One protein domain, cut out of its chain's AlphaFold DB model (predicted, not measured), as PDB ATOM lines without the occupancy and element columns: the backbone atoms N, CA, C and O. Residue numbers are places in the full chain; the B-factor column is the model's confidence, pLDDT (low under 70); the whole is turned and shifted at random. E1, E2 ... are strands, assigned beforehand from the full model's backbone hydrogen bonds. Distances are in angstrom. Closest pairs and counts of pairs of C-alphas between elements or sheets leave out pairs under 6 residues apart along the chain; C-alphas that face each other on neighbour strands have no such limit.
ATOM      1  N   SER A 378      18.276  37.954  45.879       95.88
ATOM      2  CA  SER A 378      18.645  37.339  44.601       95.88
ATOM      3  C   SER A 378      19.921  37.952  44.043       95.88
ATOM      4  O   SER A 378      20.335  39.034  44.463       95.88
ATOM      5  N   GLY A 379      20.565  37.281  43.095       96.38
ATOM      6  CA  GLY A 379      21.745  37.860  42.474       96.38
ATOM      7  C   GLY A 379      22.410  37.027  41.395       96.38
ATOM      8  O   GLY A 379      21.994  35.908  41.081       96.38
ATOM      9  N   ILE A 380      23.462  37.615  40.823       97.69
ATOM     10  CA  ILE A 380      24.319  36.999  39.808       97.69
ATOM     11  C   ILE A 380      25.777  37.086  40.251       97.69
ATOM     12  O   ILE A 380      26.264  38.154  40.618       97.69
ATOM     13  N   ILE A 381      26.472  35.956  40.179       97.81
ATOM     14  CA  ILE A 381      27.909  35.845  40.418       97.81
ATOM     15  C   ILE A 381      28.597  35.646  39.070       97.81
ATOM     16  O   ILE A 381      28.235  34.714  38.356       97.81
ATOM     17  N   PHE A 382      29.572  36.478  38.715       97.50
ATOM     18  CA  PHE A 382      30.313  36.373  37.454       97.50
ATOM     19  C   PHE A 382      31.700  35.759  37.654       97.50
ATOM     20  O   PHE A 382      32.453  36.196  38.522       97.50
ATOM     21  N   SER A 383      32.051  34.793  36.804       96.69
ATOM     22  CA  SER A 383      33.392  34.214  36.703       96.69
ATOM     23  C   SER A 383      34.276  35.100  35.831       96.69
ATOM     24  O   SER A 383      33.972  35.343  34.659       96.69
ATOM     25  N   LYS A 384      35.380  35.594  36.395       95.50
ATOM     26  CA  LYS A 384      36.293  36.521  35.724       95.50
ATOM     27  C   LYS A 384      37.756  36.088  35.805       95.50
ATOM     28  O   LYS A 384      38.193  35.360  36.695       95.50
ATOM     29  N   THR A 385      38.537  36.592  34.867       92.00
ATOM     30  CA  THR A 385      39.998  36.722  34.913       92.00
ATOM     31  C   THR A 385      40.345  38.207  34.773       92.00
ATOM     32  O   THR A 385      39.470  39.014  34.444       92.00
ATOM     33  N   PRO A 386      41.614  38.618  34.954       86.50
ATOM     34  CA  PRO A 386      42.028  39.990  34.638       86.50
ATOM     35  C   PRO A 386      41.677  40.438  33.205       86.50
ATOM     36  O   PRO A 386      41.564  41.630  32.942       86.50
ATOM     37  N   SER A 387      41.465  39.489  32.285       87.06
ATOM     38  CA  SER A 387      41.056  39.723  30.896       87.06
ATOM     39  C   SER A 387      39.539  39.847  30.663       87.06
ATOM     40  O   SER A 387      39.142  40.111  29.531       87.06
ATOM     41  N   GLY A 388      38.689  39.671  31.683       91.69
ATOM     42  CA  GLY A 388      37.228  39.798  31.575       91.69
ATOM     43  C   GLY A 388      36.462  38.544  32.003       91.69
ATOM     44  O   GLY A 388      36.949  37.768  32.821       91.69
ATOM     45  N   LEU A 389      35.244  38.365  31.479       94.81
ATOM     46  CA  LEU A 389      34.430  37.169  31.733       94.81
ATOM     47  C   LEU A 389      35.129  35.916  31.203       94.81
ATOM     48  O   LEU A 389      35.723  35.926  30.123       94.81
ATOM     49  N   THR A 390      35.045  34.830  31.962       94.19
ATOM     50  CA  THR A 390      35.640  33.549  31.588       94.19
ATOM     51  C   THR A 390      34.729  32.400  32.011       94.19
ATOM     52  O   THR A 390      34.124  32.480  33.086       94.19
ATOM     53  N   PRO A 391      34.629  31.315  31.225       95.00
ATOM     54  CA  PRO A 391      33.896  30.135  31.657       95.00
ATOM     55  C   PRO A 391      34.412  29.576  32.990       95.00
ATOM     56  O   PRO A 391      35.592  29.706  33.326       95.00
ATOM     57  N   TRP A 392      33.536  28.909  33.741       93.88
ATOM     58  CA  TRP A 392      33.929  28.158  34.930       93.88
ATOM     59  C   TRP A 392      35.003  27.117  34.580       93.88
ATOM     60  O   TRP A 392      34.939  26.479  33.535       93.88
ATOM     61  N   ARG A 393      36.000  26.906  35.447       88.62
ATOM     62  CA  ARG A 393      37.105  25.965  35.162       88.62
ATOM     63  C   ARG A 393      36.651  24.513  35.019       88.62
ATOM     64  O   ARG A 393      37.187  23.773  34.202       88.62
ATOM     65  N   THR A 394      35.719  24.093  35.867       88.12
ATOM     66  CA  THR A 394      35.182  22.730  35.928       88.12
ATOM     67  C   THR A 394      33.872  22.733  36.719       88.12
ATOM     68  O   THR A 394      33.444  23.777  37.215       88.12
ATOM     69  N   GLN A 395      33.233  21.571  36.841       88.12
ATOM     70  CA  GLN A 395      32.078  21.381  37.710       88.12
ATOM     71  C   GLN A 395      32.499  21.432  39.184       88.12
ATOM     72  O   GLN A 395      33.220  20.549  39.652       88.12
ATOM     73  N   LEU A 396      32.048  22.449  39.920       86.75
ATOM     74  CA  LEU A 396      32.387  22.648  41.335       86.75
ATOM     75  C   LEU A 396      31.155  23.040  42.158       86.75
ATOM     76  O   LEU A 396      30.265  23.715  41.637       86.75
ATOM     77  N   PRO A 397      31.100  22.671  43.450       88.56
ATOM     78  CA  PRO A 397      30.088  23.200  44.351       88.56
ATOM     79  C   PRO A 397      30.308  24.700  44.579       88.56
ATOM     80  O   PRO A 397      31.448  25.168  44.643       88.56
ATOM     81  N   ILE A 398      29.210  25.433  44.749       90.25
ATOM     82  CA  ILE A 398      29.216  26.842  45.146       90.25
ATOM     83  C   ILE A 398      28.444  27.007  46.453       90.25
ATOM     84  O   ILE A 398      27.340  26.487  46.598       90.25
ATOM     85  N   SER A 399      29.027  27.738  47.404       91.19
ATOM     86  CA  SER A 399      28.345  28.141  48.636       91.19
ATOM     87  C   SER A 399      28.163  29.649  48.676       91.19
ATOM     88  O   SER A 399      29.093  30.389  48.372       91.19
ATOM     89  N   ILE A 400      26.984  30.096  49.095       94.06
ATOM     90  CA  ILE A 400      26.674  31.501  49.347       94.06
ATOM     91  C   ILE A 400      26.235  31.634  50.801       94.06
ATOM     92  O   ILE A 400      25.348  30.902  51.239       94.06
ATOM     93  N   ALA A 401      26.837  32.558  51.543       94.06
ATOM     94  CA  ALA A 401      26.468  32.832  52.931       94.06
ATOM     95  C   ALA A 401      26.189  34.323  53.139       94.06
ATOM     96  O   ALA A 401      26.902  35.176  52.601       94.06
ATOM     97  N   ILE A 402      25.141  34.602  53.915       95.38
ATOM     98  CA  ILE A 402      24.696  35.936  54.312       95.38
ATOM     99  C   ILE A 402      25.022  36.118  55.794       95.38
ATOM    100  O   ILE A 402      24.585  35.330  56.637       95.38
ATOM    101  N   TYR A 403      25.771  37.171  56.097       94.12
ATOM    102  CA  TYR A 403      26.281  37.497  57.421       94.12
ATOM    103  C   TYR A 403      25.638  38.777  57.944       94.12
ATOM    104  O   TYR A 403      25.449  39.734  57.194       94.12
ATOM    105  N   ASN A 404      25.384  38.838  59.247       92.31
ATOM    106  CA  ASN A 404      24.954  40.066  59.927       92.31
ATOM    107  C   ASN A 404      26.126  41.001  60.321       92.31
ATOM    108  O   ASN A 404      25.928  41.960  61.065       92.31
ATOM    109  N   SER A 405      27.357  40.698  59.890       91.06
ATOM    110  CA  SER A 405      28.575  41.468  60.182       91.06
ATOM    111  C   SER A 405      29.650  41.245  59.112       91.06
ATOM    112  O   SER A 405      29.742  40.173  58.516       91.06
ATOM    113  N   ASP A 406      30.479  42.267  58.916       91.38
ATOM    114  CA  ASP A 406      31.648  42.343  58.029       91.38
ATOM    115  C   ASP A 406      32.886  41.586  58.524       91.38
ATOM    116  O   ASP A 406      33.901  41.548  57.834       91.38
ATOM    117  N   ASN A 407      32.842  40.958  59.700       89.44
ATOM    118  CA  ASN A 407      33.939  40.096  60.146       89.44
ATOM    119  C   ASN A 407      33.894  38.694  59.508       89.44
ATOM    120  O   ASN A 407      34.837  37.921  59.669       89.44
ATOM    121  N   TYR A 408      32.790  38.359  58.825       87.50
ATOM    122  CA  TYR A 408      32.562  37.086  58.137       87.50
ATOM    123  C   TYR A 408      32.770  35.833  59.003       87.50
ATOM    124  O   TYR A 408      33.149  34.775  58.505       87.50
ATOM    125  N   SER A 409      32.519  35.951  60.307       87.25
ATOM    126  CA  SER A 409      32.542  34.825  61.241       87.25
ATOM    127  C   SER A 409      31.356  33.887  61.000       87.25
ATOM    128  O   SER A 409      30.237  34.353  60.788       87.25
ATOM    129  N   GLU A 410      31.559  32.572  61.125       83.62
ATOM    130  CA  GLU A 410      30.466  31.587  61.037       83.62
ATOM    131  C   GLU A 410      29.377  31.802  62.103       83.62
ATOM    132  O   GLU A 410      28.214  31.498  61.860       83.62
ATOM    133  N   LEU A 411      29.709  32.418  63.246       82.06
ATOM    134  CA  LEU A 411      28.730  32.798  64.278       82.06
ATOM    135  C   LEU A 411      27.759  33.902  63.821       82.06
ATOM    136  O   LEU A 411      26.749  34.145  64.475       82.06
ATOM    137  N   ASN A 412      28.082  34.590  62.725       87.88
ATOM    138  CA  ASN A 412      27.304  35.691  62.165       87.88
ATOM    139  C   ASN A 412      26.489  35.285  60.934       87.88
ATOM    140  O   ASN A 412      25.856  36.153  60.331       87.88
ATOM    141  N   VAL A 413      26.509  34.007  60.543       89.25
ATOM    142  CA  VAL A 413      25.725  33.500  59.411       89.25
ATOM    143  C   VAL A 413      24.249  33.449  59.801       89.25
ATOM    144  O   VAL A 413      23.847  32.700  60.685       89.25
ATOM    145  N   GLU A 414      23.429  34.226  59.102       90.31
ATOM    146  CA  GLU A 414      21.970  34.251  59.297       90.31
ATOM    147  C   GLU A 414      21.266  33.261  58.368       90.31
ATOM    148  O   GLU A 414      20.269  32.631  58.727       90.31
ATOM    149  N   CYS A 415      21.812  33.120  57.159       91.12
ATOM    150  CA  CYS A 415      21.331  32.211  56.135       91.12
ATOM    151  C   CYS A 415      22.482  31.787  55.219       91.12
ATOM    152  O   CYS A 415      23.366  32.583  54.892       91.12
ATOM    153  N   SER A 416      22.451  30.547  54.746       91.44
ATOM    154  CA  SER A 416      23.417  30.045  53.775       91.44
ATOM    155  C   SER A 416      22.770  29.068  52.812       91.44
ATOM    156  O   SER A 416      21.882  28.307  53.193       91.44
ATOM    157  N   SER A 417      23.267  29.043  51.580       90.44
ATOM    158  CA  SER A 417      22.889  28.048  50.587       90.44
ATOM    159  C   SER A 417      23.099  26.625  51.126       90.44
ATOM    160  O   SER A 417      24.114  26.387  51.792       90.44
ATOM    161  N   PRO A 418      22.241  25.660  50.761       83.56
ATOM    162  CA  PRO A 418      22.480  24.244  51.003       83.56
ATOM    163  C   PRO A 418      23.890  23.845  50.562       83.56
ATOM    164  O   PRO A 418      24.251  24.016  49.398       83.56
ATOM    165  N   LEU A 419      24.693  23.323  51.487       68.81
ATOM    166  CA  LEU A 419      26.080  22.971  51.209       68.81
ATOM    167  C   LEU A 419      26.363  21.517  51.579       68.81
ATOM    168  O   LEU A 419      26.224  21.115  52.729       68.81
ATOM    169  N   ASN A 420      26.703  20.705  50.578       62.06
ATOM    170  CA  ASN A 420      27.151  19.334  50.776       62.06
ATOM    171  C   ASN A 420      28.430  19.140  49.992       62.06
ATOM    172  O   ASN A 420      28.467  19.286  48.772       62.06
ATOM    173  N   LEU A 421      29.468  18.830  50.745       55.16
ATOM    174  CA  LEU A 421      30.843  18.927  50.325       55.16
ATOM    175  C   LEU A 421      31.538  17.567  50.222       55.16
ATOM    176  O   LEU A 421      32.703  17.546  49.843       55.16
ATOM    177  N   THR A 422      30.868  16.455  50.570       53.12
ATOM    178  CA  THR A 422      31.439  15.088  50.602       53.12
ATOM    179  C   THR A 422      30.352  13.997  50.501       53.12
ATOM    180  O   THR A 422      29.186  14.297  50.268       53.12
ATOM    181  N   HIS A 423      30.704  12.712  50.669       52.94
ATOM    182  CA  HIS A 423      29.731  11.607  50.767       52.94
ATOM    183  C   HIS A 423      28.689  11.792  51.891       52.94
ATOM    184  O   HIS A 423      28.856  12.623  52.785       52.94
ATOM    185  N   ALA A 424      27.634  10.966  51.859       44.19
ATOM    186  CA  ALA A 424      26.621  10.836  52.913       44.19
ATOM    187  C   ALA A 424      27.269  10.673  54.311       44.19
ATOM    188  O   ALA A 424      28.332  10.066  54.411       44.19
ATOM    189  N   PRO A 425      26.652  11.180  55.392       44.72
ATOM    190  CA  PRO A 425      25.291  10.777  55.760       44.72
ATOM    191  C   PRO A 425      24.192  11.766  55.360       44.72
ATOM    192  O   PRO A 425      23.033  11.372  55.269       44.72
ATOM    193  N   TYR A 426      24.536  13.017  55.052       51.69
ATOM    194  CA  TYR A 426      23.555  14.049  54.709       51.69
ATOM    195  C   TYR A 426      23.501  14.312  53.222       51.69
ATOM    196  O   TYR A 426      24.462  14.055  52.503       51.69
ATOM    197  N   THR A 427      22.324  14.720  52.751       51.03
ATOM    198  CA  THR A 427      21.908  14.552  51.360       51.03
ATOM    199  C   THR A 427      22.947  15.099  50.390       51.03
ATOM    200  O   THR A 427      23.114  16.314  50.315       51.03
ATOM    201  N   SER A 428      23.643  14.235  49.644       57.53
ATOM    202  CA  SER A 428      24.510  14.652  48.530       57.53
ATOM    203  C   SER A 428      23.725  15.640  47.678       57.53
ATOM    204  O   SER A 428      22.626  15.292  47.250       57.53
ATOM    205  N   TYR A 429      24.207  16.873  47.453       76.00
ATOM    206  CA  TYR A 429      23.598  17.761  46.441       76.00
ATOM    207  C   TYR A 429      23.980  17.335  45.014       76.00
ATOM    208  O   TYR A 429      23.903  18.107  44.063       76.00
ATOM    209  N   VAL A 430      24.336  16.058  44.887       75.19
ATOM    210  CA  VAL A 430      24.567  15.277  43.688       75.19
ATOM    211  C   VAL A 430      23.683  14.027  43.791       75.19
ATOM    212  O   VAL A 430      23.518  13.432  44.856       75.19
ATOM    213  N   VAL A 431      23.070  13.614  42.689       73.50
ATOM    214  CA  VAL A 431      22.451  12.294  42.560       73.50
ATOM    215  C   VAL A 431      23.580  11.263  42.557       73.50
ATOM    216  O   VAL A 431      24.348  11.226  41.604       73.50
ATOM    217  N   GLY A 432      23.688  10.459  43.619       67.38
ATOM    218  CA  GLY A 432      24.829   9.566  43.850       67.38
ATOM    219  C   GLY A 432      25.854  10.169  44.820       67.38
ATOM    220  O   GLY A 432      25.489  10.936  45.713       67.38
ATOM    221  N   ASN A 433      27.131   9.820  44.657       67.06
ATOM    222  CA  ASN A 433      28.225  10.311  45.502       67.06
ATOM    223  C   ASN A 433      28.975  11.466  44.820       67.06
ATOM    224  O   ASN A 433      29.019  11.561  43.596       67.06
ATOM    225  N   VAL A 434      29.618  12.323  45.616       73.12
ATOM    226  CA  VAL A 434      30.531  13.370  45.126       73.12
ATOM    227  C   VAL A 434      31.874  12.725  44.754       73.12
ATOM    228  O   VAL A 434      32.855  12.816  45.488       73.12
ATOM    229  N   VAL A 435      31.881  11.988  43.643       77.75
ATOM    230  CA  VAL A 435      33.055  11.282  43.113       77.75
ATOM    231  C   VAL A 435      33.503  11.976  41.839       77.75
ATOM    232  O   VAL A 435      32.715  12.134  40.904       77.75
ATOM    233  N   PHE A 436      34.769  12.376  41.809       78.56
ATOM    234  CA  PHE A 436      35.388  12.986  40.642       78.56
ATOM    235  C   PHE A 436      36.144  11.938  39.842       78.56
ATOM    236  O   PHE A 436      36.840  11.087  40.399       78.56
ATOM    237  N   ASP A 437      36.034  12.031  38.525       80.69
ATOM    238  CA  ASP A 437      36.898  11.295  37.620       80.69
ATOM    239  C   ASP A 437      38.293  11.936  37.653       80.69
ATOM    240  O   ASP A 437      38.459  13.137  37.420       80.69
ATOM    241  N   SER A 438      39.305  11.132  37.977       70.19
ATOM    242  CA  SER A 438      40.680  11.604  38.158       70.19
ATOM    243  C   SER A 438      41.329  12.122  36.873       70.19
ATOM    244  O   SER A 438      42.336  12.818  36.949       70.19
ATOM    245  N   THR A 439      40.780  11.779  35.706       72.19
ATOM    246  CA  THR A 439      41.329  12.131  34.391       72.19
ATOM    247  C   THR A 439      40.703  13.416  33.863       72.19
ATOM    248  O   THR A 439      41.395  14.285  33.344       72.19
ATOM    249  N   THR A 440      39.382  13.541  33.992       77.00
ATOM    250  CA  THR A 440      38.619  14.678  33.460       77.00
ATOM    251  C   THR A 440      38.438  15.802  34.476       77.00
ATOM    252  O   THR A 440      38.161  16.931  34.084       77.00
ATOM    253  N   GLY A 441      38.569  15.517  35.778       72.25
ATOM    254  CA  GLY A 441      38.311  16.487  36.845       72.25
ATOM    255  C   GLY A 441      36.838  16.892  36.974       72.25
ATOM    256  O   GLY A 441      36.538  17.869  37.663       72.25
ATOM    257  N   LEU A 442      35.935  16.159  36.315       82.38
ATOM    258  CA  LEU A 442      34.483  16.326  36.358       82.38
ATOM    259  C   LEU A 442      33.852  15.286  37.289       82.38
ATOM    260  O   LEU A 442      34.508  14.328  37.708       82.38
ATOM    261  N   LEU A 443      32.565  15.453  37.597       82.19
ATOM    262  CA  LEU A 443      31.813  14.419  38.306       82.19
ATOM    263  C   LEU A 443      31.772  13.133  37.466       82.19
ATOM    264  O   LEU A 443      31.392  13.146  36.294       82.19
ATOM    265  N   ALA A 444      32.167  12.016  38.075       83.19
ATOM    266  CA  ALA A 444      32.179  10.718  37.417       83.19
ATOM    267  C   ALA A 444      30.741  10.239  37.167       83.19
ATOM    268  O   ALA A 444      29.929  10.195  38.093       83.19
ATOM    269  N   SER A 445      30.420   9.839  35.936       80.38
ATOM    270  CA  SER A 445      29.115   9.249  35.600       80.38
ATOM    271  C   SER A 445      28.832   8.004  36.463       80.38
ATOM    272  O   SER A 445      29.757   7.224  36.699       80.38
ATOM    273  N   PRO A 446      27.591   7.776  36.945       80.62
ATOM    274  CA  PRO A 446      26.343   8.500  36.656       80.62
ATOM    275  C   PRO A 446      26.049   9.687  37.599       80.62
ATOM    276  O   PRO A 446      24.911  10.166  37.634       80.62
ATOM    277  N   ASN A 447      27.028  10.150  38.385       79.06
ATOM    278  CA  ASN A 447      26.816  11.202  39.378       79.06
ATOM    279  C   ASN A 447      26.574  12.562  38.703       79.06
ATOM    280  O   ASN A 447      27.317  12.959  37.807       79.06
ATOM    281  N   LYS A 448      25.543  13.298  39.137       82.19
ATOM    282  CA  LYS A 448      25.221  14.637  38.604       82.19
ATOM    283  C   LYS A 448      24.640  15.563  39.672       82.19
ATOM    284  O   LYS A 448      23.920  15.060  40.534       82.19
ATOM    285  N   PRO A 449      24.892  16.883  39.635       85.44
ATOM    286  CA  PRO A 449      24.288  17.828  40.573       85.44
ATOM    287  C   PRO A 449      22.758  17.719  40.599       85.44
ATOM    288  O   PRO A 449      22.135  17.412  39.579       85.44
ATOM    289  N   LYS A 450      22.145  17.936  41.767       84.00
ATOM    290  CA  LYS A 450      20.689  17.831  41.951       84.00
ATOM    291  C   LYS A 450      20.050  19.198  42.210       84.00
ATOM    292  O   LYS A 450      20.690  20.077  42.781       84.00
ATOM    293  N   LEU A 451      18.774  19.332  41.844       87.44
ATOM    294  CA  LEU A 451      17.940  20.479  42.211       87.44
ATOM    295  C   LEU A 451      17.628  20.472  43.708       87.44
ATOM    296  O   LEU A 451      17.378  19.415  44.296       87.44
ATOM    297  N   VAL A 452      17.643  21.662  44.303       87.94
ATOM    298  CA  VAL A 452      17.418  21.874  45.731       87.94
ATOM    299  C   VAL A 452      16.518  23.082  45.927       87.94
ATOM    300  O   VAL A 452      16.848  24.164  45.445       87.94
ATOM    301  N   ALA A 453      15.421  22.902  46.655       88.62
ATOM    302  CA  ALA A 453      14.473  23.955  46.993       88.62
ATOM    303  C   ALA A 453      14.240  24.043  48.506       88.62
ATOM    304  O   ALA A 453      14.522  23.107  49.261       88.62
ATOM    305  N   PHE A 454      13.712  25.182  48.945       89.62
ATOM    306  CA  PHE A 454      13.123  25.367  50.267       89.62
ATOM    307  C   PHE A 454      11.861  24.492  50.402       89.62
ATOM    308  O   PHE A 454      11.085  24.399  49.449       89.62
ATOM    309  N   PRO A 455      11.641  23.822  51.546       82.75
ATOM    310  CA  PRO A 455      10.552  22.869  51.696       82.75
ATOM    311  C   PRO A 455       9.235  23.569  52.027       82.75
ATOM    312  O   PRO A 455       8.737  23.526  53.148       82.75
ATOM    313  N   TRP A 456       8.684  24.250  51.031       84.50
ATOM    314  CA  TRP A 456       7.410  24.941  51.140       84.50
ATOM    315  C   TRP A 456       6.229  23.976  50.990       84.50
ATOM    316  O   TRP A 456       6.169  23.220  50.017       84.50
ATOM    317  N   GLU A 457       5.272  24.070  51.920       80.56
ATOM    318  CA  GLU A 457       4.032  23.271  51.940       80.56
ATOM    319  C   GLU A 457       2.753  24.132  51.802       80.56
ATOM    320  O   GLU A 457       1.672  23.779  52.267       80.56
ATOM    321  N   GLY A 458       2.863  25.334  51.227       74.31
ATOM    322  CA  GLY A 458       1.773  26.315  51.213       74.31
ATOM    323  C   GLY A 458       0.492  25.870  50.491       74.31
ATOM    324  O   GLY A 458       0.500  24.978  49.644       74.31
ATOM    325  N   PRO A 459      -0.642  26.546  50.759       71.62
ATOM    326  CA  PRO A 459      -1.946  26.191  50.187       71.62
ATOM    327  C   PRO A 459      -2.036  26.403  48.668       71.62
ATOM    328  O   PRO A 459      -2.954  25.896  48.026       71.62
ATOM    329  N   ILE A 460      -1.087  27.141  48.099       75.88
ATOM    330  CA  ILE A 460      -0.905  27.331  46.665       75.88
ATOM    331  C   ILE A 460       0.547  27.033  46.301       75.88
ATOM    332  O   ILE A 460       1.464  27.202  47.114       75.88
ATOM    333  N   SER A 461       0.750  26.623  45.053       75.12
ATOM    334  CA  SER A 461       2.085  26.431  44.513       75.12
ATOM    335  C   SER A 461       2.638  27.723  43.925       75.12
ATOM    336  O   SER A 461       1.967  28.381  43.131       75.12
ATOM    337  N   TYR A 462       3.875  28.068  44.288       74.38
ATOM    338  CA  TYR A 462       4.660  29.064  43.547       74.38
ATOM    339  C   TYR A 462       5.411  28.444  42.364       74.38
ATOM    340  O   TYR A 462       6.032  29.168  41.589       74.38
ATOM    341  N   TYR A 463       5.368  27.114  42.225       67.94
ATOM    342  CA  TYR A 463       6.051  26.360  41.186       67.94
ATOM    343  C   TYR A 463       5.030  25.642  40.292       67.94
ATOM    344  O   TYR A 463       4.427  24.635  40.664       67.94
ATOM    345  N   SER A 464       4.856  26.145  39.073       57.53
ATOM    346  CA  SER A 464       3.764  25.831  38.134       57.53
ATOM    347  C   SER A 464       3.581  24.355  37.730       57.53
ATOM    348  O   SER A 464       2.574  24.037  37.103       57.53
ATOM    349  N   TYR A 465       4.489  23.441  38.097       54.59
ATOM    350  CA  TYR A 465       4.502  22.037  37.645       54.59
ATOM    351  C   TYR A 465       4.350  20.993  38.761       54.59
ATOM    352  O   TYR A 465       4.918  19.904  38.680       54.59
ATOM    353  N   THR A 466       3.620  21.308  39.826       54.00
ATOM    354  CA  THR A 466       3.521  20.437  41.010       54.00
ATOM    355  C   THR A 466       2.095  19.976  41.302       54.00
ATOM    356  O   THR A 466       1.128  20.597  40.875       54.00
ATOM    357  N   SER A 467       1.988  18.803  41.934       52.81
ATOM    358  CA  SER A 467       0.777  17.981  42.082       52.81
ATOM    359  C   SER A 467      -0.365  18.621  42.890       52.81
ATOM    360  O   SER A 467      -0.217  19.686  43.480       52.81
ATOM    361  N   SER A 468      -1.515  17.931  42.916       56.12
ATOM    362  CA  SER A 468      -2.753  18.318  43.608       56.12
ATOM    363  C   SER A 468      -2.558  18.668  45.086       56.12
ATOM    364  O   SER A 468      -1.795  18.007  45.784       56.12
ATOM    365  N   TYR A 469      -3.327  19.656  45.547       56.91
ATOM    366  CA  TYR A 469      -3.390  20.151  46.925       56.91
ATOM    367  C   TYR A 469      -3.495  19.035  47.992       56.91
ATOM    368  O   TYR A 469      -4.277  18.098  47.792       56.91
ATOM    369  N   PRO A 470      -2.818  19.167  49.156       58.50
ATOM    370  CA  PRO A 470      -1.882  20.239  49.544       58.50
ATOM    371  C   PRO A 470      -0.545  20.173  48.782       58.50
ATOM    372  O   PRO A 470      -0.064  19.090  48.458       58.50
ATOM    373  N   PHE A 471       0.025  21.341  48.452       69.38
ATOM    374  CA  PHE A 471       1.231  21.448  47.626       69.38
ATOM    375  C   PHE A 471       2.498  21.289  48.469       69.38
ATOM    376  O   PHE A 471       2.708  22.085  49.370       69.38
ATOM    377  N   ASN A 472       3.373  20.352  48.089       74.75
ATOM    378  CA  ASN A 472       4.724  20.218  48.635       74.75
ATOM    379  C   ASN A 472       5.760  20.328  47.506       74.75
ATOM    380  O   ASN A 472       5.612  19.669  46.472       74.75
ATOM    381  N   ASP A 473       6.826  21.110  47.713       77.44
ATOM    382  CA  ASP A 473       7.912  21.228  46.730       77.44
ATOM    383  C   ASP A 473       8.663  19.881  46.575       77.44
ATOM    384  O   ASP A 473       9.250  19.381  47.542       77.44
ATOM    385  N   PRO A 474       8.681  19.262  45.377       78.12
ATOM    386  CA  PRO A 474       9.300  17.955  45.157       78.12
ATOM    387  C   PRO A 474      10.828  17.969  45.304       78.12
ATOM    388  O   PRO A 474      11.428  16.898  45.438       78.12
ATOM    389  N   PHE A 475      11.453  19.149  45.291       83.38
ATOM    390  CA  PHE A 475      12.888  19.352  45.497       83.38
ATOM    391  C   PHE A 475      13.208  19.936  46.882       83.38
ATOM    392  O   PHE A 475      14.370  20.255  47.156       83.38
ATOM    393  N   GLY A 476      12.200  20.067  47.751       82.31
ATOM    394  CA  GLY A 476      12.325  20.579  49.111       82.31
ATOM    395  C   GLY A 476      13.285  19.751  49.968       82.31
ATOM    396  O   GLY A 476      13.119  18.538  50.114       82.31
ATOM    397  N   VAL A 477      14.277  20.408  50.574       81.69
ATOM    398  CA  VAL A 477      15.187  19.814  51.571       81.69
ATOM    399  C   VAL A 477      15.260  20.685  52.820       81.69
ATOM    400  O   VAL A 477      15.025  21.886  52.754       81.69
ATOM    401  N   PHE A 478      15.628  20.101  53.960       80.81
ATOM    402  CA  PHE A 478      15.524  20.743  55.278       80.81
ATOM    403  C   PHE A 478      16.232  22.109  55.408       80.81
ATOM    404  O   PHE A 478      15.748  22.973  56.137       80.81
ATOM    405  N   ASN A 479      17.337  22.312  54.683       85.94
ATOM    406  CA  ASN A 479      18.130  23.545  54.653       85.94
ATOM    407  C   ASN A 479      18.053  24.297  53.311       85.94
ATOM    408  O   ASN A 479      18.891  25.155  53.044       85.94
ATOM    409  N   GLY A 480      17.076  23.980  52.454       90.25
ATOM    410  CA  GLY A 480      16.776  24.751  51.244       90.25
ATOM    411  C   GLY A 480      16.483  26.215  51.568       90.25
ATOM    412  O   GLY A 480      16.077  26.509  52.684       90.25
ATOM    413  N   VAL A 481      16.686  27.139  50.625       93.50
ATOM    414  CA  VAL A 481      16.569  28.590  50.909       93.50
ATOM    415  C   VAL A 481      15.701  29.382  49.934       93.50
ATOM    416  O   VAL A 481      15.373  30.530  50.208       93.50
ATOM    417  N   GLY A 482      15.304  28.799  48.807       92.50
ATOM    418  CA  GLY A 482      14.490  29.450  47.780       92.50
ATOM    419  C   GLY A 482      13.945  28.428  46.780       92.50
ATOM    420  O   GLY A 482      13.929  27.237  47.099       92.50
ATOM    421  N   PRO A 483      13.528  28.851  45.576       91.75
ATOM    422  CA  PRO A 483      13.086  27.936  44.528       91.75
ATOM    423  C   PRO A 483      14.150  26.910  44.126       91.75
ATOM    424  O   PRO A 483      15.341  27.076  44.402       91.75
ATOM    425  N   ALA A 484      13.702  25.856  43.441       89.69
ATOM    426  CA  ALA A 484      14.558  24.776  42.971       89.69
ATOM    427  C   ALA A 484      15.707  25.299  42.096       89.69
ATOM    428  O   ALA A 484      15.482  25.834  41.018       89.69
ATOM    429  N   GLN A 485      16.943  25.108  42.554       91.12
ATOM    430  CA  GLN A 485      18.148  25.474  41.807       91.12
ATOM    431  C   GLN A 485      19.295  24.501  42.096       91.12
ATOM    432  O   GLN A 485      19.311  23.813  43.122       91.12
ATOM    433  N   VAL A 486      20.251  24.417  41.171       91.00
ATOM    434  CA  VAL A 486      21.440  23.568  41.299       91.00
ATOM    435  C   VAL A 486      22.586  24.391  41.887       91.00
ATOM    436  O   VAL A 486      23.063  25.324  41.252       91.00
ATOM    437  N   TRP A 487      23.074  24.025  43.073       91.19
ATOM    438  CA  TRP A 487      24.171  24.716  43.776       91.19
ATOM    439  C   TRP A 487      25.569  24.286  43.306       91.19
ATOM    440  O   TRP A 487      26.449  23.962  44.104       91.19
ATOM    441  N   TRP A 488      25.756  24.232  41.987       91.06
ATOM    442  CA  TRP A 488      27.006  23.850  41.331       91.06
ATOM    443  C   TRP A 488      27.254  24.738  40.123       91.06
ATOM    444  O   TRP A 488      26.338  24.948  39.328       91.06
ATOM    445  N   VAL A 489      28.496  25.191  39.960       92.12
ATOM    446  CA  VAL A 489      28.945  25.839  38.727       92.12
ATOM    447  C   VAL A 489      29.289  24.787  37.677       92.12
ATOM    448  O   VAL A 489      29.776  23.709  38.020       92.12
ATOM    449  N   ASP A 490      29.025  25.080  36.406       92.06
ATOM    450  CA  ASP A 490      29.293  24.184  35.279       92.06
ATOM    451  C   ASP A 490      29.795  24.984  34.061       92.06
ATOM    452  O   ASP A 490      29.077  25.877  33.602       92.06
ATOM    453  N   PRO A 491      30.973  24.665  33.482       92.12
ATOM    454  CA  PRO A 491      31.468  25.316  32.262       92.12
ATOM    455  C   PRO A 491      30.495  25.261  31.081       92.12
ATOM    456  O   PRO A 491      30.543  26.121  30.204       92.12
ATOM    457  N   LYS A 492      29.630  24.241  31.020       91.56
ATOM    458  CA  LYS A 492      28.644  24.062  29.946       91.56
ATOM    459  C   LYS A 492      27.314  24.765  30.230       91.56
ATOM    460  O   LYS A 492      26.481  24.846  29.331       91.56
ATOM    461  N   GLY A 493      27.122  25.271  31.448       90.00
ATOM    462  CA  GLY A 493      25.842  25.765  31.941       90.00
ATOM    463  C   GLY A 493      24.854  24.638  32.264       90.00
ATOM    464  O   GLY A 493      24.818  23.591  31.621       90.00
ATOM    465  N   ASN A 494      24.043  24.852  33.294       88.62
ATOM    466  CA  ASN A 494      23.046  23.909  33.795       88.62
ATOM    467  C   ASN A 494      21.831  24.616  34.426       88.62
ATOM    468  O   ASN A 494      21.233  24.082  35.360       88.62
ATOM    469  N   LEU A 495      21.485  25.815  33.934       92.38
ATOM    470  CA  LEU A 495      20.314  26.563  34.400       92.38
ATOM    471  C   LEU A 495      19.073  25.672  34.411       92.38
ATOM    472  O   LEU A 495      18.774  24.980  33.432       92.38
ATOM    473  N   ASP A 496      18.343  25.720  35.518       90.31
ATOM    474  CA  ASP A 496      17.072  25.031  35.633       90.31
ATOM    475  C   ASP A 496      16.074  25.624  34.621       90.31
ATOM    476  O   ASP A 496      15.871  26.844  34.605       90.31
ATOM    477  N   PRO A 497      15.439  24.804  33.767       88.44
ATOM    478  CA  PRO A 497      14.582  25.307  32.697       88.44
ATOM    479  C   PRO A 497      13.296  25.972  33.201       88.44
ATOM    480  O   PRO A 497      12.647  26.666  32.420       88.44
ATOM    481  N   VAL A 498      12.907  25.766  34.465       85.94
ATOM    482  CA  VAL A 498      11.672  26.327  35.028       85.94
ATOM    483  C   VAL A 498      11.937  27.624  35.785       85.94
ATOM    484  O   VAL A 498      11.262  28.624  35.552       85.94
ATOM    485  N   THR A 499      12.914  27.626  36.687       88.12
ATOM    486  CA  THR A 499      13.241  28.780  37.538       88.12
ATOM    487  C   THR A 499      14.261  29.724  36.909       88.12
ATOM    488  O   THR A 499      14.358  30.873  37.334       88.12
ATOM    489  N   ASN A 500      15.018  29.275  35.897       92.12
ATOM    490  CA  ASN A 500      16.140  30.010  35.304       92.12
ATOM    491  C   ASN A 500      17.254  30.352  36.324       92.12
ATOM    492  O   ASN A 500      17.970  31.344  36.157       92.12
ATOM    493  N   LEU A 501      17.388  29.538  37.379       94.06
ATOM    494  CA  LEU A 501      18.412  29.629  38.427       94.06
ATOM    495  C   LEU A 501      19.478  28.529  38.255       94.06
ATOM    496  O   LEU A 501      19.236  27.519  37.594       94.06
ATOM    497  N   GLY A 502      20.663  28.706  38.847       93.88
ATOM    498  CA  GLY A 502      21.809  27.795  38.699       93.88
ATOM    499  C   GLY A 502      22.938  28.375  37.838       93.88
ATOM    500  O   GLY A 502      23.111  29.594  37.762       93.88
ATOM    501  N   SER A 503      23.727  27.519  37.181       95.69
ATOM    502  CA  SER A 503      24.927  27.946  36.447       95.69
ATOM    503  C   SER A 503      24.645  28.293  34.988       95.69
ATOM    504  O   SER A 503      24.164  27.462  34.222       95.69
ATOM    505  N   GLY A 504      25.056  29.484  34.562       95.69
ATOM    506  CA  GLY A 504      25.498  29.718  33.185       95.69
ATOM    507  C   GLY A 504      26.926  29.196  32.975       95.69
ATOM    508  O   GLY A 504      27.525  28.646  33.900       95.69
ATOM    509  N   SER A 505      27.494  29.374  31.781       95.12
ATOM    510  CA  SER A 505      28.885  28.981  31.496       95.12
ATOM    511  C   SER A 505      29.919  29.817  32.253       95.12
ATOM    512  O   SER A 505      30.975  29.304  32.599       95.12
ATOM    513  N   ASP A 506      29.619  31.091  32.501       96.06
ATOM    514  CA  ASP A 506      30.504  32.133  33.046       96.06
ATOM    515  C   ASP A 506      29.822  32.981  34.141       96.06
ATOM    516  O   ASP A 506      30.385  33.959  34.638       96.06
ATOM    517  N   PHE A 507      28.607  32.607  34.548       97.31
ATOM    518  CA  PHE A 507      27.886  33.226  35.658       97.31
ATOM    519  C   PHE A 507      27.080  32.193  36.453       97.31
ATOM    520  O   PHE A 507      26.853  31.074  35.995       97.31
ATOM    521  N   PHE A 508      26.611  32.577  37.638       97.69
ATOM    522  CA  PHE A 508      25.720  31.790  38.486       97.69
ATOM    523  C   PHE A 508      24.579  32.667  39.008       97.69
ATOM    524  O   PHE A 508      24.831  33.722  39.586       97.69
ATOM    525  N   LYS A 509      23.329  32.245  38.802       97.50
ATOM    526  CA  LYS A 509      22.121  32.921  39.297       97.50
ATOM    527  C   LYS A 509      21.635  32.238  40.565       97.50
ATOM    528  O   LYS A 509      21.399  31.031  40.544       97.50
ATOM    529  N   PHE A 510      21.436  33.011  41.627       96.25
ATOM    530  CA  PHE A 510      20.962  32.499  42.909       96.25
ATOM    531  C   PHE A 510      19.746  33.264  43.423       96.25
ATOM    532  O   PHE A 510      19.566  34.450  43.138       96.25
ATOM    533  N   GLN A 511      18.944  32.580  44.236       95.44
ATOM    534  CA  GLN A 511      17.804  33.180  44.914       95.44
ATOM    535  C   GLN A 511      17.530  32.546  46.285       95.44
ATOM    536  O   GLN A 511      17.541  31.323  46.430       95.44
ATOM    537  N   PHE A 512      17.245  33.398  47.267       95.62
ATOM    538  CA  PHE A 512      16.780  33.095  48.616       95.62
ATOM    539  C   PHE A 512      15.404  33.750  48.796       95.62
ATOM    540  O   PHE A 512      15.239  34.940  48.519       95.62
ATOM    541  N   GLY A 513      14.416  32.988  49.252       92.94
ATOM    542  CA  GLY A 513      13.018  33.410  49.273       92.94
ATOM    543  C   GLY A 513      12.350  33.385  47.894       92.94
ATOM    544  O   GLY A 513      12.997  33.219  46.856       92.94
ATOM    545  N   GLN A 514      11.034  33.567  47.881       90.25
ATOM    546  CA  GLN A 514      10.213  33.721  46.685       90.25
ATOM    547  C   GLN A 514       9.181  34.826  46.921       90.25
ATOM    548  O   GLN A 514       8.271  34.684  47.746       90.25
ATOM    549  N   LYS A 515       9.301  35.912  46.150       87.38
ATOM    550  CA  LYS A 515       8.413  37.075  46.231       87.38
ATOM    551  C   LYS A 515       6.937  36.665  46.226       87.38
ATOM    552  O   LYS A 515       6.502  35.904  45.363       87.38
ATOM    553  N   GLY A 516       6.178  37.203  47.180       84.06
ATOM    554  CA  GLY A 516       4.748  36.941  47.354       84.06
ATOM    555  C   GLY A 516       4.416  35.645  48.101       84.06
ATOM    556  O   GLY A 516       3.242  35.407  48.360       84.06
ATOM    557  N   PHE A 517       5.402  34.818  48.467       87.38
ATOM    558  CA  PHE A 517       5.181  33.567  49.204       87.38
ATOM    559  C   PHE A 517       5.984  33.509  50.506       87.38
ATOM    560  O   PHE A 517       5.416  33.180  51.542       87.38
ATOM    561  N   TYR A 518       7.284  33.810  50.480       91.19
ATOM    562  CA  TYR A 518       8.162  33.831  51.660       91.19
ATOM    563  C   TYR A 518       9.462  34.592  51.359       91.19
ATOM    564  O   TYR A 518       9.933  34.598  50.224       91.19
ATOM    565  N   GLY A 519      10.059  35.217  52.373       92.81
ATOM    566  CA  GLY A 519      11.364  35.875  52.269       92.81
ATOM    567  C   GLY A 519      12.545  34.917  52.388       92.81
ATOM    568  O   GLY A 519      12.372  33.705  52.506       92.81
ATOM    569  N   ALA A 520      13.763  35.458  52.393       94.62
ATOM    570  CA  ALA A 520      14.959  34.686  52.704       94.62
ATOM    571  C   ALA A 520      14.848  34.089  54.123       94.62
ATOM    572  O   ALA A 520      14.694  34.848  55.089       94.62
ATOM    573  N   PRO A 521      14.884  32.750  54.262       95.19
ATOM    574  CA  PRO A 521      14.740  32.104  55.556       95.19
ATOM    575  C   PRO A 521      15.988  32.318  56.412       95.19
ATOM    576  O   PRO A 521      17.081  32.491  55.886       95.19
ATOM    577  N   ALA A 522      15.833  32.292  57.729       93.06
ATOM    578  CA  ALA A 522      16.919  32.487  58.679       93.06
ATOM    579  C   ALA A 522      16.735  31.599  59.916       93.06
ATOM    580  O   ALA A 522      15.647  31.064  60.156       93.06
ATOM    581  N   LYS A 523      17.820  31.455  60.691       88.75
ATOM    582  CA  LYS A 523      17.892  30.701  61.958       88.75
ATOM    583  C   LYS A 523      17.446  29.240  61.837       88.75
ATOM    584  O   LYS A 523      16.280  28.903  62.023       88.75
ATOM    585  N   LEU A 524      18.386  28.350  61.540       88.19
ATOM    586  CA  LEU A 524      18.143  26.907  61.534       88.19
ATOM    587  C   LEU A 524      17.979  26.399  62.981       88.19
ATOM    588  O   LEU A 524      18.835  26.676  63.818       88.19
ATOM    589  N   SER A 525      16.913  25.656  63.297       90.06
ATOM    590  CA  SER A 525      16.673  25.138  64.655       90.06
ATOM    591  C   SER A 525      16.197  23.685  64.677       90.06
ATOM    592  O   SER A 525      15.354  23.266  63.880       90.06
ATOM    593  N   GLY A 526      16.726  22.924  65.642       90.38
ATOM    594  CA  GLY A 526      16.321  21.550  65.949       90.38
ATOM    595  C   GLY A 526      15.051  21.428  66.795       90.38
ATOM    596  O   GLY A 526      14.524  20.322  66.895       90.38
ATOM    597  N   MET A 527      14.550  22.537  67.363       90.94
ATOM    598  CA  MET A 527      13.354  22.575  68.232       90.94
ATOM    599  C   MET A 527      12.057  22.278  67.485       90.94
ATOM    600  O   MET A 527      11.046  21.956  68.107       90.94
ATOM    601  N   ILE A 528      12.079  22.372  66.152       87.56
ATOM    602  CA  ILE A 528      10.942  21.993  65.324       87.56
ATOM    603  C   ILE A 528      10.699  20.483  65.460       87.56
ATOM    604  O   ILE A 528      11.635  19.693  65.294       87.56
ATOM    605  N   PRO A 529       9.451  20.058  65.717       78.69
ATOM    606  CA  PRO A 529       9.129  18.658  65.961       78.69
ATOM    607  C   PRO A 529       9.079  17.831  64.678       78.69
ATOM    608  O   PRO A 529       8.026  17.558  64.097       78.69
ATOM    609  N   GLN A 530      10.266  17.472  64.207       78.19
ATOM    610  CA  GLN A 530      10.515  16.645  63.034       78.19
ATOM    611  C   GLN A 530      11.960  16.110  63.083       78.19
ATOM    612  O   GLN A 530      12.758  16.517  63.933       78.19
ATOM    613  N   VAL A 531      12.331  15.223  62.150       78.44
ATOM    614  CA  VAL A 531      13.692  14.645  62.106       78.44
ATOM    615  C   VAL A 531      14.757  15.720  61.950       78.44
ATOM    616  O   VAL A 531      15.641  15.845  62.793       78.44
ATOM    617  N   PHE A 532      14.663  16.493  60.870       81.88
ATOM    618  CA  PHE A 532      15.686  17.456  60.491       81.88
ATOM    619  C   PHE A 532      15.395  18.835  61.072       81.88
ATOM    620  O   PHE A 532      14.260  19.305  61.032       81.88
ATOM    621  N   ALA A 533      16.426  19.513  61.555       86.75
ATOM    622  CA  ALA A 533      16.364  20.934  61.829       86.75
ATOM    623  C   ALA A 533      15.991  21.706  60.559       86.75
ATOM    624  O   ALA A 533      16.310  21.298  59.443       86.75
ATOM    625  N   THR A 534      15.293  22.820  60.718       89.38
ATOM    626  CA  THR A 534      14.916  23.677  59.592       89.38
ATOM    627  C   THR A 534      14.793  25.125  60.048       89.38
ATOM    628  O   THR A 534      14.928  25.422  61.236       89.38
ATOM    629  N   TRP A 535      14.621  26.034  59.096       92.62
ATOM    630  CA  TRP A 535      14.539  27.467  59.349       92.62
ATOM    631  C   TRP A 535      13.282  27.813  60.150       92.62
ATOM    632  O   TRP A 535      12.252  27.164  59.978       92.62
ATOM    633  N   ILE A 536      13.349  28.829  61.011       93.75
ATOM    634  CA  ILE A 536      12.207  29.250  61.851       93.75
ATOM    635  C   ILE A 536      11.924  30.756  61.797       93.75
ATOM    636  O   ILE A 536      11.001  31.234  62.458       93.75
ATOM    637  N   ASP A 537      12.723  31.509  61.042       94.88
ATOM    638  CA  ASP A 537      12.682  32.972  60.987       94.88
ATOM    639  C   ASP A 537      12.963  33.473  59.555       94.88
ATOM    640  O   ASP A 537      13.183  32.682  58.628       94.88
ATOM    641  N   GLY A 538      12.967  34.790  59.363       93.94
ATOM    642  CA  GLY A 538      13.414  35.472  58.148       93.94
ATOM    643  C   GLY A 538      14.403  36.601  58.449       93.94
ATOM    644  O   GLY A 538      14.547  37.024  59.597       93.94
ATOM    645  N   LEU A 539      15.088  37.107  57.418       93.31
ATOM    646  CA  LEU A 539      16.003  38.243  57.582       93.31
ATOM    647  C   LEU A 539      15.248  39.497  58.056       93.31
ATOM    648  O   LEU A 539      14.268  39.925  57.444       93.31
ATOM    649  N   LYS A 540      15.727  40.093  59.152       91.19
ATOM    650  CA  LYS A 540      15.175  41.314  59.760       91.19
ATOM    651  C   LYS A 540      15.715  42.575  59.066       91.19
ATOM    652  O   LYS A 540      16.746  42.485  58.398       91.19
ATOM    653  N   PRO A 541      15.097  43.757  59.248       90.75
ATOM    654  CA  PRO A 541      15.700  45.018  58.824       90.75
ATOM    655  C   PRO A 541      17.116  45.191  59.390       90.75
ATOM    656  O   PRO A 541      17.348  44.937  60.573       90.75
ATOM    657  N   GLY A 542      18.064  45.589  58.542       92.06
ATOM    658  CA  GLY A 542      19.477  45.666  58.907       92.06
ATOM    659  C   GLY A 542      20.433  45.599  57.717       92.06
ATOM    660  O   GLY A 542      20.023  45.412  56.568       92.06
ATOM    661  N   THR A 543      21.723  45.761  58.012       93.62
ATOM    662  CA  THR A 543      22.820  45.630  57.045       93.62
ATOM    663  C   THR A 543      23.358  44.207  57.062       93.62
ATOM    664  O   THR A 543      23.682  43.682  58.127       93.62
ATOM    665  N   TYR A 544      23.505  43.613  55.881       95.44
ATOM    666  CA  TYR A 544      24.032  42.263  55.713       95.44
ATOM    667  C   TYR A 544      25.174  42.239  54.708       95.44
ATOM    668  O   TYR A 544      25.177  42.986  53.731       95.44
ATOM    669  N   PHE A 545      26.112  41.327  54.927       96.44
ATOM    670  CA  PHE A 545      27.270  41.084  54.077       96.44
ATOM    671  C   PHE A 545      27.118  39.727  53.401       96.44
ATOM    672  O   PHE A 545      26.594  38.789  53.998       96.44
ATOM    673  N   ILE A 546      27.557  39.599  52.153       95.50
ATOM    674  CA  ILE A 546      27.396  38.367  51.375       95.50
ATOM    675  C   ILE A 546      28.729  37.921  50.784       95.50
ATOM    676  O   ILE A 546      29.519  38.731  50.294       95.50
ATOM    677  N   ARG A 547      28.974  36.609  50.828       94.88
ATOM    678  CA  ARG A 547      30.142  35.988  50.196       94.88
ATOM    679  C   ARG A 547      29.770  34.754  49.394       94.88
ATOM    680  O   ARG A 547      28.896  33.987  49.804       94.88
ATOM    681  N   ALA A 548      30.489  34.562  48.292       93.94
ATOM    682  CA  ALA A 548      30.464  33.354  47.481       93.94
ATOM    683  C   ALA A 548      31.786  32.583  47.608       93.94
ATOM    684  O   ALA A 548      32.862  33.172  47.528       93.94
ATOM    685  N   PHE A 549      31.700  31.264  47.773       92.56
ATOM    686  CA  PHE A 549      32.844  30.375  47.978       92.56
ATOM    687  C   PHE A 549      32.856  29.285  46.911       92.56
ATOM    688  O   PHE A 549      31.901  28.508  46.801       92.56
ATOM    689  N   ILE A 550      33.930  29.247  46.119       91.88
ATOM    690  CA  ILE A 550      34.136  28.318  45.002       91.88
ATOM    691  C   ILE A 550      35.627  27.975  44.967       91.88
ATOM    692  O   ILE A 550      36.464  28.876  44.978       91.88
ATOM    693  N   ASN A 551      35.975  26.688  44.895       89.94
ATOM    694  CA  ASN A 551      37.383  26.290  44.907       89.94
ATOM    695  C   ASN A 551      38.163  26.819  43.701       89.94
ATOM    696  O   ASN A 551      37.742  26.652  42.555       89.94
ATOM    697  N   GLY A 552      39.323  27.424  43.958       91.62
ATOM    698  CA  GLY A 552      40.152  28.053  42.931       91.62
ATOM    699  C   GLY A 552      39.642  29.407  42.430       91.62
ATOM    700  O   GLY A 552      40.025  29.809  41.327       91.62
ATOM    701  N   TYR A 553      38.786  30.091  43.193       94.00
ATOM    702  CA  TYR A 553      38.310  31.445  42.909       94.00
ATOM    703  C   TYR A 553      38.400  32.327  44.154       94.00
ATOM    704  O   TYR A 553      38.250  31.849  45.273       94.00
ATOM    705  N   ILE A 554      38.613  33.625  43.943       94.69
ATOM    706  CA  ILE A 554      38.651  34.647  44.994       94.69
ATOM    707  C   ILE A 554      37.572  35.706  44.733       94.69
ATOM    708  O   ILE A 554      37.360  36.112  43.591       94.69
ATOM    709  N   GLN A 555      36.881  36.175  45.774       95.12
ATOM    710  CA  GLN A 555      35.983  37.332  45.670       95.12
ATOM    711  C   GLN A 555      36.821  38.613  45.778       95.12
ATOM    712  O   GLN A 555      37.164  39.052  46.875       95.12
ATOM    713  N   SER A 556      37.196  39.190  44.641       93.62
ATOM    714  CA  SER A 556      38.147  40.303  44.575       93.62
ATOM    715  C   SER A 556      37.814  41.293  43.462       93.62
ATOM    716  O   SER A 556      36.893  41.086  42.675       93.62
ATOM    717  N   ASP A 557      38.589  42.370  43.375       90.81
ATOM    718  CA  ASP A 557      38.729  43.152  42.148       90.81
ATOM    719  C   ASP A 557      39.710  42.494  41.150       90.81
ATOM    720  O   ASP A 557      40.267  41.419  41.401       90.81
ATOM    721  N   ALA A 558      39.938  43.152  40.006       88.69
ATOM    722  CA  ALA A 558      40.854  42.680  38.963       88.69
ATOM    723  C   ALA A 558      42.337  42.666  39.385       88.69
ATOM    724  O   ALA A 558      43.152  42.035  38.711       88.69
ATOM    725  N   SER A 559      42.688  43.346  40.479       87.69
ATOM    726  CA  SER A 559      44.027  43.342  41.073       87.69
ATOM    727  C   SER A 559      44.217  42.197  42.076       87.69
ATOM    728  O   SER A 559      45.342  41.946  42.503       87.69
ATOM    729  N   GLY A 560      43.148  41.471  42.421       88.44
ATOM    730  CA  GLY A 560      43.169  40.375  43.389       88.44
ATOM    731  C   GLY A 560      42.991  40.820  44.842       88.44
ATOM    732  O   GLY A 560      43.177  40.006  45.751       88.44
ATOM    733  N   ILE A 561      42.611  42.084  45.071       91.00
ATOM    734  CA  ILE A 561      42.305  42.627  46.398       91.00
ATOM    735  C   ILE A 561      40.857  42.276  46.746       91.00
ATOM    736  O   ILE A 561      39.953  42.467  45.933       91.00
ATOM    737  N   PHE A 562      40.637  41.734  47.947       92.12
ATOM    738  CA  PHE A 562      39.306  41.346  48.416       92.12
ATOM    739  C   PHE A 562      38.308  42.517  48.335       92.12
ATOM    740  O   PHE A 562      38.644  43.652  48.677       92.12
ATOM    741  N   LYS A 563      37.076  42.230  47.891       92.50
ATOM    742  CA  LYS A 563      36.012  43.228  47.725       92.50
ATOM    743  C   LYS A 563      34.768  42.855  48.531       92.50
ATOM    744  O   LYS A 563      34.128  41.833  48.263       92.50
ATOM    745  N   ASP A 564      34.402  43.726  49.469       92.62
ATOM    746  CA  ASP A 564      33.165  43.610  50.238       92.62
ATOM    747  C   ASP A 564      31.928  43.770  49.350       92.62
ATOM    748  O   ASP A 564      31.858  44.643  48.480       92.62
ATOM    749  N   VAL A 565      30.922  42.937  49.617       95.31
ATOM    750  CA  VAL A 565      29.584  43.057  49.038       95.31
ATOM    751  C   VAL A 565      28.584  43.030  50.184       95.31
ATOM    752  O   VAL A 565      28.549  42.084  50.969       95.31
ATOM    753  N   TYR A 566      27.772  44.077  50.281       95.00
ATOM    754  CA  TYR A 566      26.762  44.228  51.320       95.00
ATOM    755  C   TYR A 566      25.472  44.802  50.743       95.00
ATOM    756  O   TYR A 566      25.455  45.395  49.663       95.00
ATOM    757  N   PHE A 567      24.381  44.614  51.473       94.25
ATOM    758  CA  PHE A 567      23.071  45.155  51.143       94.25
ATOM    759  C   PHE A 567      22.327  45.557  52.417       94.25
ATOM    760  O   PHE A 567      22.680  45.147  53.523       94.25
ATOM    761  N   TYR A 568      21.293  46.379  52.254       91.62
ATOM    762  CA  TYR A 568      20.481  46.877  53.358       91.62
ATOM    763  C   TYR A 568      19.012  46.505  53.165       91.62
ATOM    764  O   TYR A 568      18.443  46.739  52.096       91.62
ATOM    765  N   ILE A 569      18.396  45.965  54.214       89.75
ATOM    766  CA  ILE A 569      16.954  45.729  54.289       89.75
ATOM    767  C   ILE A 569      16.338  46.886  55.087       89.75
ATOM    768  O   ILE A 569      16.505  46.957  56.302       89.75
ATOM    769  N   ASN A 570      15.640  47.796  54.393       80.12
ATOM    770  CA  ASN A 570      14.926  48.928  55.010       80.12
ATOM    771  C   ASN A 570      13.656  48.472  55.737       80.12
ATOM    772  O   ASN A 570      13.412  48.841  56.880       80.12
ATOM    773  N   ASP A 571      12.853  47.688  55.026       70.75
ATOM    774  CA  ASP A 571      11.609  47.091  55.481       70.75
ATOM    775  C   ASP A 571      11.571  45.669  54.920       70.75
ATOM    776  O   ASP A 571      12.132  45.409  53.848       70.75
ATOM    777  N   ALA A 572      10.932  44.758  55.646       61.25
ATOM    778  CA  ALA A 572      10.928  43.329  55.369       61.25
ATOM    779  C   ALA A 572      10.273  42.959  54.021       61.25
ATOM    780  O   ALA A 572      10.292  41.800  53.655       61.25
ATOM    781  N   SER A 573       9.714  43.899  53.253       59.75
ATOM    782  CA  SER A 573       9.033  43.629  51.977       59.75
ATOM    783  C   SER A 573       9.825  43.997  50.714       59.75
ATOM    784  O   SER A 573       9.332  43.771  49.609       59.75
ATOM    785  N   ASN A 574      11.012  44.609  50.830       73.06
ATOM    786  CA  ASN A 574      11.778  45.064  49.661       73.06
ATOM    787  C   ASN A 574      12.740  43.983  49.162       73.06
ATOM    788  O   ASN A 574      13.669  43.615  49.879       73.06
ATOM    789  N   ASP A 575      12.550  43.514  47.929       83.81
ATOM    790  CA  ASP A 575      13.445  42.537  47.299       83.81
ATOM    791  C   ASP A 575      14.817  43.153  46.995       83.81
ATOM    792  O   ASP A 575      14.932  44.321  46.613       83.81
ATOM    793  N   VAL A 576      15.866  42.343  47.126       93.06
ATOM    794  CA  VAL A 576      17.255  42.753  46.915       93.06
ATOM    795  C   VAL A 576      17.849  41.964  45.752       93.06
ATOM    796  O   VAL A 576      17.728  40.738  45.687       93.06
ATOM    797  N   PHE A 577      18.525  42.668  44.844       94.62
ATOM    798  CA  PHE A 577      19.314  42.073  43.768       94.62
ATOM    799  C   PHE A 577      20.786  42.464  43.913       94.62
ATOM    800  O   PHE A 577      21.105  43.643  44.061       94.62
ATOM    801  N   ILE A 578      21.680  41.477  43.862       95.38
ATOM    802  CA  ILE A 578      23.108  41.639  44.150       95.38
ATOM    803  C   ILE A 578      23.943  41.127  42.975       95.38
ATOM    804  O   ILE A 578      23.619  40.115  42.354       95.38
ATOM    805  N   GLN A 579      25.053  41.804  42.686       95.69
ATOM    806  CA  GLN A 579      26.069  41.322  41.752       95.69
ATOM    807  C   GLN A 579      27.390  41.096  42.483       95.69
ATOM    808  O   GLN A 579      27.833  41.954  43.246       95.69
ATOM    809  N   ILE A 580      28.010  39.942  42.243       96.44
ATOM    810  CA  ILE A 580      29.296  39.557  42.831       96.44
ATOM    811  C   ILE A 580      30.237  39.159  41.698       96.44
ATOM    812  O   ILE A 580      29.852  38.425  40.790       96.44
ATOM    813  N   ASP A 581      31.478  39.614  41.769       95.94
ATOM    814  CA  ASP A 581      32.538  39.185  40.864       95.94
ATOM    815  C   ASP A 581      33.484  38.242  41.605       95.94
ATOM    816  O   ASP A 581      33.935  38.547  42.711       95.94
ATOM    817  N   VAL A 582      33.791  37.103  40.987       96.31
ATOM    818  CA  VAL A 582      34.820  36.178  41.467       96.31
ATOM    819  C   VAL A 582      35.887  35.992  40.396       96.31
ATOM    820  O   VAL A 582      35.585  35.785  39.221       96.31
ATOM    821  N   TYR A 583      37.151  36.061  40.800       95.56
ATOM    822  CA  TYR A 583      38.302  35.937  39.915       95.56
ATOM    823  C   TYR A 583      38.968  34.575  40.075       95.56
ATOM    824  O   TYR A 583      39.182  34.100  41.187       95.56
ATOM    825  N   ALA A 584      39.318  33.945  38.958       93.62
ATOM    826  CA  ALA A 584      40.006  32.662  38.956       93.62
ATOM    827  C   ALA A 584      41.407  32.792  39.599       93.62
ATOM    828  O   ALA A 584      42.264  33.522  39.095       93.62
ATOM    829  N   SER A 585      41.651  32.081  40.704       92.94
ATOM    830  CA  SER A 585      42.900  32.145  41.478       92.94
ATOM    831  C   SER A 585      43.996  31.252  40.890       92.94
ATOM    832  O   SER A 585      43.741  30.447  39.997       92.94
TER     833      SER A 585
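Overview. This is residues 378 to 585 of the 1234 residues of the protein "Carboxypeptidase regulatory-like domain-containing protein" of Candidatus Bathyarchaeota archaeon (UniProt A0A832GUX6). With little regular structure, this is two twisted sheets, E3-E2-E7-E8 and E4-E1-E9, near at E8 and E9; hairpin E5-E6 faces the first, and residues 417 to 506 lie as loops on one side. The 208 printed residues hold no named helix and nine strands, E1 to E9 in order, with 54 residues: all strand. E4-E1-E9 is mixed, the others antiparallel. It is compact, radius of gyration of the C-alphas 17.2 A, spanning 49 by 43 by 30 A.

Arrangement. E1, residues 378 to 385, is parallel to E9, residues 576 to 584, with N 380 and O 578 2.9 A apart, and antiparallel to E4, residues 507 to 512, with N 381 and O 508 2.8 A apart. E2, residues 399 to 403, is antiparallel to E7, residues 542 to 549, with N 403 and O 545 2.8 A apart, and forms a hairpin with E3, residues 413 to 416, with N 414 and O 402 2.9 A apart. E7 and E8, residues 566 to 569, form a hairpin, with N 544 and O 567 2.9 A apart. Hairpin E5, residues 521 to 525, and E6, residues 534 to 538, has N 522 and O 537 2.8 A apart; it makes a sandwich, two sheets face to face, with E3-E2-E7-E8, strands at 67 degrees.

Along the chain. E1 runs 23.5 A from C-alpha 378 at (18.645, 37.339, 44.601), E7 23.1 A, and E9 26.1 A to C-alpha 584 at (40.006, 32.662, 38.956).

Size, cuts and confidence. The printed part has no cut. Links E1 to E2, E3 to E4 and E7 to E8 are long. The pLDDT is under 70 in residues 419 to 428, 432 to 433, 463 to 471 and 572 to 573.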